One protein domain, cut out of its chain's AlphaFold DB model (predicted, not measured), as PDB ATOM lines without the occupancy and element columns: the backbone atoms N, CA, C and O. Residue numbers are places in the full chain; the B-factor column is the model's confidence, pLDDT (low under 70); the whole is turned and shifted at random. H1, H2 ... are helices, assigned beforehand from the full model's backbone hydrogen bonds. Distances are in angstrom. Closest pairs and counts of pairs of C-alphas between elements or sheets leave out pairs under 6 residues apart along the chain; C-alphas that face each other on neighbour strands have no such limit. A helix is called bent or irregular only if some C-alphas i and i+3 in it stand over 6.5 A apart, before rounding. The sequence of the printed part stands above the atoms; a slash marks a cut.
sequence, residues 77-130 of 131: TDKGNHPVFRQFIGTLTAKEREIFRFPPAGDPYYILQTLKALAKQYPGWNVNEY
ATOM      1  N   THR A  77     199.412 134.077 214.091       68.69
ATOM      2  CA  THR A  77     198.708 132.829 214.396       68.69
ATOM      3  C   THR A  77     198.634 131.897 213.180       68.69
ATOM      4  O   THR A  77     198.674 130.681 213.361       68.69
ATOM      5  N   ASP A  78     198.655 132.426 211.948       77.50
ATOM      6  CA  ASP A  78     198.750 131.633 210.712       77.50
ATOM      7  C   ASP A  78     200.092 130.885 210.573       77.50
ATOM      8  O   ASP A  78     200.183 129.882 209.862       77.50
ATOM      9  N   LYS A  79     201.139 131.337 211.275       84.88
ATOM     10  CA  LYS A  79     202.473 130.720 211.307       84.88
ATOM     11  C   LYS A  79     202.700 129.831 212.521       84.88
ATOM     12  O   LYS A  79     203.808 129.323 212.671       84.88
ATOM     13  N   GLY A  80     201.685 129.567 213.347       85.25
ATOM     14  CA  GLY A  80     201.830 128.808 214.598       85.25
ATOM     15  C   GLY A  80     202.482 127.421 214.454       85.25
ATOM     16  O   GLY A  80     203.058 126.918 215.419       85.25
ATOM     17  N   ASN A  81     202.445 126.824 213.255       89.44
ATOM     18  CA  ASN A  81     203.089 125.542 212.942       89.44
ATOM     19  C   ASN A  81     204.411 125.654 212.160       89.44
ATOM     20  O   ASN A  81     205.089 124.644 211.970       89.44
ATOM     21  N   HIS A  82     204.806 126.850 211.716       93.94
ATOM     22  CA  HIS A  82     206.038 127.043 210.958       93.94
ATOM     23  C   HIS A  82     207.263 126.766 211.853       93.94
ATOM     24  O   HIS A  82     207.363 127.376 212.922       93.94
ATOM     25  N   PRO A  83     208.219 125.900 211.455       94.94
ATOM     26  CA  PRO A  83     209.309 125.460 212.335       94.94
ATOM     27  C   PRO A  83     210.125 126.608 212.939       94.94
ATOM     28  O   PRO A  83     210.332 126.649 214.150       94.94
ATOM     29  N   VAL A  84     210.501 127.589 212.111       94.44
ATOM     30  CA  VAL A  84     211.273 128.763 212.554       94.44
ATOM     31  C   VAL A  84     210.471 129.624 213.529       94.44
ATOM     32  O   VAL A  84     211.013 130.107 214.517       94.44
ATOM     33  N   PHE A  85     209.166 129.785 213.288       93.00
ATOM     34  CA  PHE A  85     208.318 130.602 214.153       93.00
ATOM     35  C   PHE A  85     208.138 129.934 215.516       93.00
ATOM     36  O   PHE A  85     208.265 130.585 216.547       93.00
ATOM     37  N   ARG A  86     207.930 128.612 215.532       94.88
ATOM     38  CA  ARG A  86     207.820 127.836 216.770       94.88
ATOM     39  C   ARG A  86     209.080 127.928 217.625       94.88
ATOM     40  O   ARG A  86     208.973 128.113 218.834       94.88
ATOM     41  N   GLN A  87     210.249 127.802 216.996       95.44
ATOM     42  CA  GLN A  87     211.530 127.937 217.682       95.44
ATOM     43  C   GLN A  87     211.691 129.348 218.250       95.44
ATOM     44  O   GLN A  87     211.979 129.493 219.431       95.44
ATOM     45  N   PHE A  88     211.435 130.374 217.438       95.44
ATOM     46  CA  PHE A  88     211.532 131.766 217.866       95.44
ATOM     47  C   PHE A  88     210.606 132.082 219.055       95.44
ATOM     48  O   PHE A  88     211.090 132.542 220.084       95.44
ATOM     49  N   ILE A  89     209.312 131.748 218.979       95.50
ATOM     50  CA  ILE A  89     208.348 131.973 220.076       95.50
ATOM     51  C   ILE A  89     208.764 131.261 221.369       95.50
ATOM     52  O   ILE A  89     208.562 131.788 222.467       95.50
ATOM     53  N   GLY A  90     209.359 130.076 221.251       95.00
ATOM     54  CA  GLY A  90     209.878 129.333 222.391       95.00
ATOM     55  C   GLY A  90     210.994 130.060 223.147       95.00
ATOM     56  O   GLY A  90     211.046 129.951 224.367       95.00
ATOM     57  N   THR A  91     211.821 130.856 222.455       95.44
ATOM     58  CA  THR A  91     212.948 131.603 223.055       95.44
ATOM     59  C   THR A  91     212.565 132.903 223.761       95.44
ATOM     60  O   THR A  91     213.373 133.432 224.517       95.44
ATOM     61  N   LEU A  92     211.361 133.423 223.514       96.25
ATOM     62  CA  LEU A  92     210.886 134.677 224.102       96.25
ATOM     63  C   LEU A  92     210.478 134.491 225.566       96.25
ATOM     64  O   LEU A  92     210.057 133.409 225.954       96.25
ATOM     65  N   THR A  93     210.514 135.548 226.364       96.38
ATOM     66  CA  THR A  93     209.883 135.588 227.694       96.38
ATOM     67  C   THR A  93     208.360 135.701 227.587       96.38
ATOM     68  O   THR A  93     207.824 136.114 226.554       96.38
ATOM     69  N   ALA A  94     207.631 135.417 228.671       94.75
ATOM     70  CA  ALA A  94     206.182 135.633 228.718       94.75
ATOM     71  C   ALA A  94     205.765 137.056 228.298       94.75
ATOM     72  O   ALA A  94     204.804 137.204 227.543       94.75
ATOM     73  N   LYS A  95     206.528 138.084 228.701       94.25
ATOM     74  CA  LYS A  95     206.250 139.484 228.351       94.25
ATOM     75  C   LYS A  95     206.454 139.772 226.865       94.25
ATOM     76  O   LYS A  95     205.634 140.440 226.245       94.25
ATOM     77  N   GLU A  96     207.528 139.262 226.271       94.25
ATOM     78  CA  GLU A  96     207.806 139.454 224.842       94.25
ATOM     79  C   GLU A  96     206.780 138.737 223.958       94.25
ATOM     80  O   GLU A  96     206.416 139.235 222.891       94.25
ATOM     81  N   ARG A  97     206.243 137.599 224.417       92.62
ATOM     82  CA  ARG A  97     205.174 136.877 223.712       92.62
ATOM     83  C   ARG A  97     203.862 137.670 223.638       92.62
ATOM     84  O   ARG A  97     203.084 137.426 222.715       92.62
ATOM     85  N   GLU A  98     203.627 138.658 224.506       89.69
ATOM     86  CA  GLU A  98     202.448 139.539 224.406       89.69
ATOM     87  C   GLU A  98     202.409 140.315 223.076       89.69
ATOM     88  O   GLU A  98     201.332 140.539 222.521       89.69
ATOM     89  N   ILE A  99     203.572 140.647 222.491       87.81
ATOM     90  CA  ILE A  99     203.672 141.275 221.155       87.81
ATOM     91  C   ILE A  99     203.031 140.377 220.084       87.81
ATOM     92  O   ILE A  99     202.421 140.857 219.127       87.81
ATOM     93  N   PHE A 100     203.113 139.060 220.280       87.44
ATOM     94  CA  PHE A 100     202.523 138.032 219.423       87.44
ATOM     95  C   PHE A 100     201.125 137.602 219.885       87.44
ATOM     96  O   PHE A 100     200.632 136.562 219.451       87.44
ATOM     97  N   ARG A 101     200.473 138.420 220.724       85.69
ATOM     98  CA  ARG A 101     199.102 138.239 221.227       85.69
ATOM     99  C   ARG A 101     198.900 137.015 222.120       85.69
ATOM    100  O   ARG A 101     197.762 136.593 222.318       85.69
ATOM    101  N   PHE A 102     199.970 136.467 222.692       89.06
ATOM    102  CA  PHE A 102     199.803 135.576 223.836       89.06
ATOM    103  C   PHE A 102     199.262 136.389 225.022       89.06
ATOM    104  O   PHE A 102     199.689 137.534 225.195       89.06
ATOM    105  N   PRO A 103     198.322 135.845 225.814       90.44
ATOM    106  CA  PRO A 103     197.837 136.535 227.003       90.44
ATOM    107  C   PRO A 103     198.979 136.877 227.983       90.44
ATOM    108  O   PRO A 103     200.009 136.199 227.989       90.44
ATOM    109  N   PRO A 104     198.835 137.922 228.813       92.25
ATOM    110  CA  PRO A 104     199.828 138.233 229.839       92.25
ATOM    111  C   PRO A 104     199.914 137.112 230.886       92.25
ATOM    112  O   PRO A 104     198.955 136.372 231.113       92.25
ATOM    113  N   ALA A 105     201.057 136.993 231.566       94.69
ATOM    114  CA  ALA A 105     201.192 136.064 232.689       94.69
ATOM    115  C   ALA A 105     200.115 136.329 233.764       94.69
ATOM    116  O   ALA A 105     199.799 137.482 234.063       94.69
ATOM    117  N   GLY A 106     199.538 135.260 234.323       92.75
ATOM    118  CA  GLY A 106     198.402 135.329 235.252       92.75
ATOM    119  C   GLY A 106     197.016 135.354 234.589       92.75
ATOM    120  O   GLY A 106     196.011 135.295 235.298       92.75
ATOM    121  N   ASP A 107     196.928 135.408 233.255       93.62
ATOM    122  CA  ASP A 107     195.649 135.297 232.547       93.62
ATOM    123  C   ASP A 107     194.977 133.922 232.790       93.62
ATOM    124  O   ASP A 107     195.664 132.894 232.739       93.62
ATOM    125  N   PRO A 108     193.642 133.858 232.998       94.56
ATOM    126  CA  PRO A 108     192.906 132.603 233.209       94.56
ATOM    127  C   PRO A 108     193.065 131.554 232.100       94.56
ATOM    128  O   PRO A 108     192.780 130.376 232.323       94.56
ATOM    129  N   TYR A 109     193.517 131.950 230.906       93.25
ATOM    130  CA  TYR A 109     193.896 131.036 229.833       93.25
ATOM    131  C   TYR A 109     194.988 130.041 230.256       93.25
ATOM    132  O   TYR A 109     194.998 128.904 229.771       93.25
ATOM    133  N   TYR A 110     195.903 130.428 231.150       94.94
ATOM    134  CA  TYR A 110     197.051 129.621 231.566       94.94
ATOM    135  C   TYR A 110     196.693 128.594 232.642       94.94
ATOM    136  O   TYR A 110     197.110 128.661 233.794       94.94
ATOM    137  N   ILE A 111     195.942 127.578 232.229       95.38
ATOM    138  CA  ILE A 111     195.699 126.367 233.009       95.38
ATOM    139  C   ILE A 111     196.743 125.288 232.696       95.38
ATOM    140  O   ILE A 111     197.422 125.310 231.668       95.38
ATOM    141  N   LEU A 112     196.819 124.257 233.542       95.50
ATOM    142  CA  LEU A 112     197.746 123.132 233.355       95.50
ATOM    143  C   LEU A 112     197.663 122.504 231.952       95.50
ATOM    144  O   LEU A 112     198.680 122.098 231.387       95.50
ATOM    145  N   GLN A 113     196.458 122.411 231.385       96.56
ATOM    146  CA  GLN A 113     196.252 121.866 230.045       96.56
ATOM    147  C   GLN A 113     196.895 122.737 228.958       96.56
ATOM    148  O   GLN A 113     197.606 122.208 228.102       96.56
ATOM    149  N   THR A 114     196.649 124.049 228.969       96.00
ATOM    150  CA  THR A 114     197.152 124.961 227.935       96.00
ATOM    151  C   THR A 114     198.662 125.116 228.050       96.00
ATOM    152  O   THR A 114     199.346 125.008 227.040       96.00
ATOM    153  N   LEU A 115     199.210 125.211 229.265       95.81
ATOM    154  CA  LEU A 115     200.659 125.242 229.492       95.81
ATOM    155  C   LEU A 115     201.366 123.991 228.944       95.81
ATOM    156  O   LEU A 115     202.391 124.108 228.273       95.81
ATOM    157  N   LYS A 116     200.797 122.791 229.142       95.94
ATOM    158  CA  LYS A 116     201.331 121.550 228.547       95.94
ATOM    159  C   LYS A 116     201.281 121.567 227.018       95.94
ATOM    160  O   LYS A 116     202.229 121.124 226.369       95.94
ATOM    161  N   ALA A 117     200.187 122.060 226.437       95.50
ATOM    162  CA  ALA A 117     200.051 122.173 224.987       95.50
ATOM    163  C   ALA A 117     201.068 123.168 224.401       95.50
ATOM    164  O   ALA A 117     201.723 122.855 223.407       95.50
ATOM    165  N   LEU A 118     201.258 124.314 225.059       95.12
ATOM    166  CA  LEU A 118     202.224 125.343 224.674       95.12
ATOM    167  C   LEU A 118     203.660 124.827 224.757       95.12
ATOM    168  O   LEU A 118     204.398 124.972 223.789       95.12
ATOM    169  N   ALA A 119     204.032 124.136 225.839       95.25
ATOM    170  CA  ALA A 119     205.361 123.538 225.975       95.25
ATOM    171  C   ALA A 119     205.654 122.463 224.915       95.25
ATOM    172  O   ALA A 119     206.787 122.321 224.459       95.25
ATOM    173  N   LYS A 120     204.627 121.729 224.469       95.50
ATOM    174  CA  LYS A 120     204.746 120.793 223.343       95.50
ATOM    175  C   LYS A 120     204.881 121.521 222.002       95.50
ATOM    176  O   LYS A 120     205.607 121.065 221.116       95.50
ATOM    177  N   GLN A 121     204.155 122.622 221.817       95.06
ATOM    178  CA  GLN A 121     204.153 123.372 220.566       95.06
ATOM    179  C   GLN A 121     205.429 124.202 220.389       95.06
ATOM    180  O   GLN A 121     205.995 124.189 219.297       95.06
ATOM    181  N   TYR A 122     205.912 124.870 221.431       95.75
ATOM    182  CA  TYR A 122     207.005 125.839 221.380       95.75
ATOM    183  C   TYR A 122     208.215 125.335 222.189       95.75
ATOM    184  O   TYR A 122     208.201 125.395 223.419       95.75
ATOM    185  N   PRO A 123     209.272 124.817 221.532       95.19
ATOM    186  CA  PRO A 123     210.462 124.324 222.227       95.19
ATOM    187  C   PRO A 123     211.138 125.425 223.051       95.19
ATOM    188  O   PRO A 123     211.428 126.489 222.517       95.19
ATOM    189  N   GLY A 124     211.426 125.166 224.328       94.25
ATOM    190  CA  GLY A 124     212.023 126.160 225.234       94.25
ATOM    191  C   GLY A 124     211.011 126.979 226.042       94.25
ATOM    192  O   GLY A 124     211.422 127.807 226.848       94.25
ATOM    193  N   TRP A 125     209.706 126.718 225.890       95.50
ATOM    194  CA  TRP A 125     208.671 127.377 226.688       95.50
ATOM    195  C   TRP A 125     208.895 127.188 228.194       95.50
ATOM    196  O   TRP A 125     208.796 126.076 228.722       95.50
ATOM    197  N   ASN A 126     209.146 128.288 228.898       94.25
ATOM    198  CA  ASN A 126     209.331 128.287 230.341       94.25
ATOM    199  C   ASN A 126     207.978 128.434 231.051       94.25
ATOM    200  O   ASN A 126     207.422 129.524 231.159       94.25
ATOM    201  N   VAL A 127     207.437 127.322 231.550       91.75
ATOM    202  CA  VAL A 127     206.135 127.311 232.244       91.75
ATOM    203  C   VAL A 127     206.138 128.086 233.564       91.75
ATOM    204  O   VAL A 127     205.079 128.536 233.987       91.75
ATOM    205  N   ASN A 128     207.305 128.285 234.184       92.31
ATOM    206  CA  ASN A 128     207.427 128.989 235.465       92.31
ATOM    207  C   ASN A 128     207.194 130.504 235.334       92.31
ATOM    208  O   ASN A 128     207.092 131.194 236.340       92.31
ATOM    209  N   GLU A 129     207.118 131.036 234.110       92.38
ATOM    210  CA  GLU A 129     206.795 132.450 233.865       92.38
ATOM    211  C   GLU A 129     205.294 132.761 234.021       92.38
ATOM    212  O   GLU A 129     204.904 133.920 233.912       92.38
ATOM    213  N   TYR A 130     204.453 131.741 234.227       88.56
ATOM    214  CA  TYR A 130     202.986 131.836 234.195       88.56
ATOM    215  C   TYR A 130     202.304 131.424 235.508       88.56
ATOM    216  O   TYR A 130     201.076 131.340 235.554       88.56
TER     217      TYR A 130
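AT A GLANCE: This is residues 77 to 130 of the 131 residues of an uncharacterized protein of Candidatus Poribacteria bacterium (UniProt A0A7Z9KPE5). Four short helices make a rounded, loosely joined ring in the order H1, H2, H4, H3, with H1 across from H4 and H2 across from H3; each helix comes near two others and clearly touches none of them. A long link without a named element, residues 101 to 111, runs from the H2 side of the ring to the H3 side. The printed part has 54 residues, with the helices H1, H2, H3 and H4 in that order along it and no named strand; the class is all helix, and 30 of the 54 residues are in named helices. The whole is compact, with a radius of gyration of the C-alphas of 10.3 A and spans of 27 by 21 by 18 A.

IN THESE COORDINATES: The printed part begins at Thr 77, and residues 77 to 82 come before the first named helix. H1 is residues 83 to 91, 12.9 A from first to last C-alpha, and begins with C-alpha 83 at (209.309, 125.460, 212.335). H2 is residues 94 to 100, 10.3 A long. H3, the longest helix by residues, is residues 112 to 121 and measures 14.3 A, with C-alpha 112 at (197.746, 123.132, 233.355). H4 is residues 127 to 130, 5.8 A long, and ends with C-alpha 130 at (202.986, 131.836, 234.195). No helix is bent or irregular.

HOW THE PARTS SIT: H1 and H2 are close but not clearly touching, and their closest C-alphas, those of Ile 89 and Arg 97, are 6.9 A apart. They run opposite ways at a steep tilt of 37 degrees, only just past shallow. H1 and H3 are also close but not clearly touching, with the C-alphas of Arg 86 and Gln 121 closest at 6.9 A. They run opposite ways at a steep tilt of 51 degrees. H2 and H4 are close but not clearly touching, with the C-alphas of Ala 94 and Glu 129 closest at 6.1 A. H3 and H4 are close but not clearly touching, with the C-alphas of Leu 115 and Val 127 closest at 6.5 A. H1 and H4 are apart, and so are H2 and H3. In H1 and H3 every O i to N i+4 pair is within hydrogen-bond range; in H2 it is 0 of 3, beside 4 of 4 O i to N i+3 pairs, and H4 is too short for an O i to N i+4 pair but has its one O i to N i+3 pair within range.

THE WHOLE: The two C-alphas farthest apart, those of Val 84 and Pro 108, are 27.9 A apart, and the first and last printed C-alphas, those of Thr 77 and Tyr 130, are 20.3 A apart. The printed part has no cut. The links from H1 to H2, with 2 residues, and from H3 to H4, with 5 residues, are tight; the link from H2 to H3, with 11 residues, is long. The mean pLDDT of the printed part is 92.6, and one printed residue, Thr 77, is under 70.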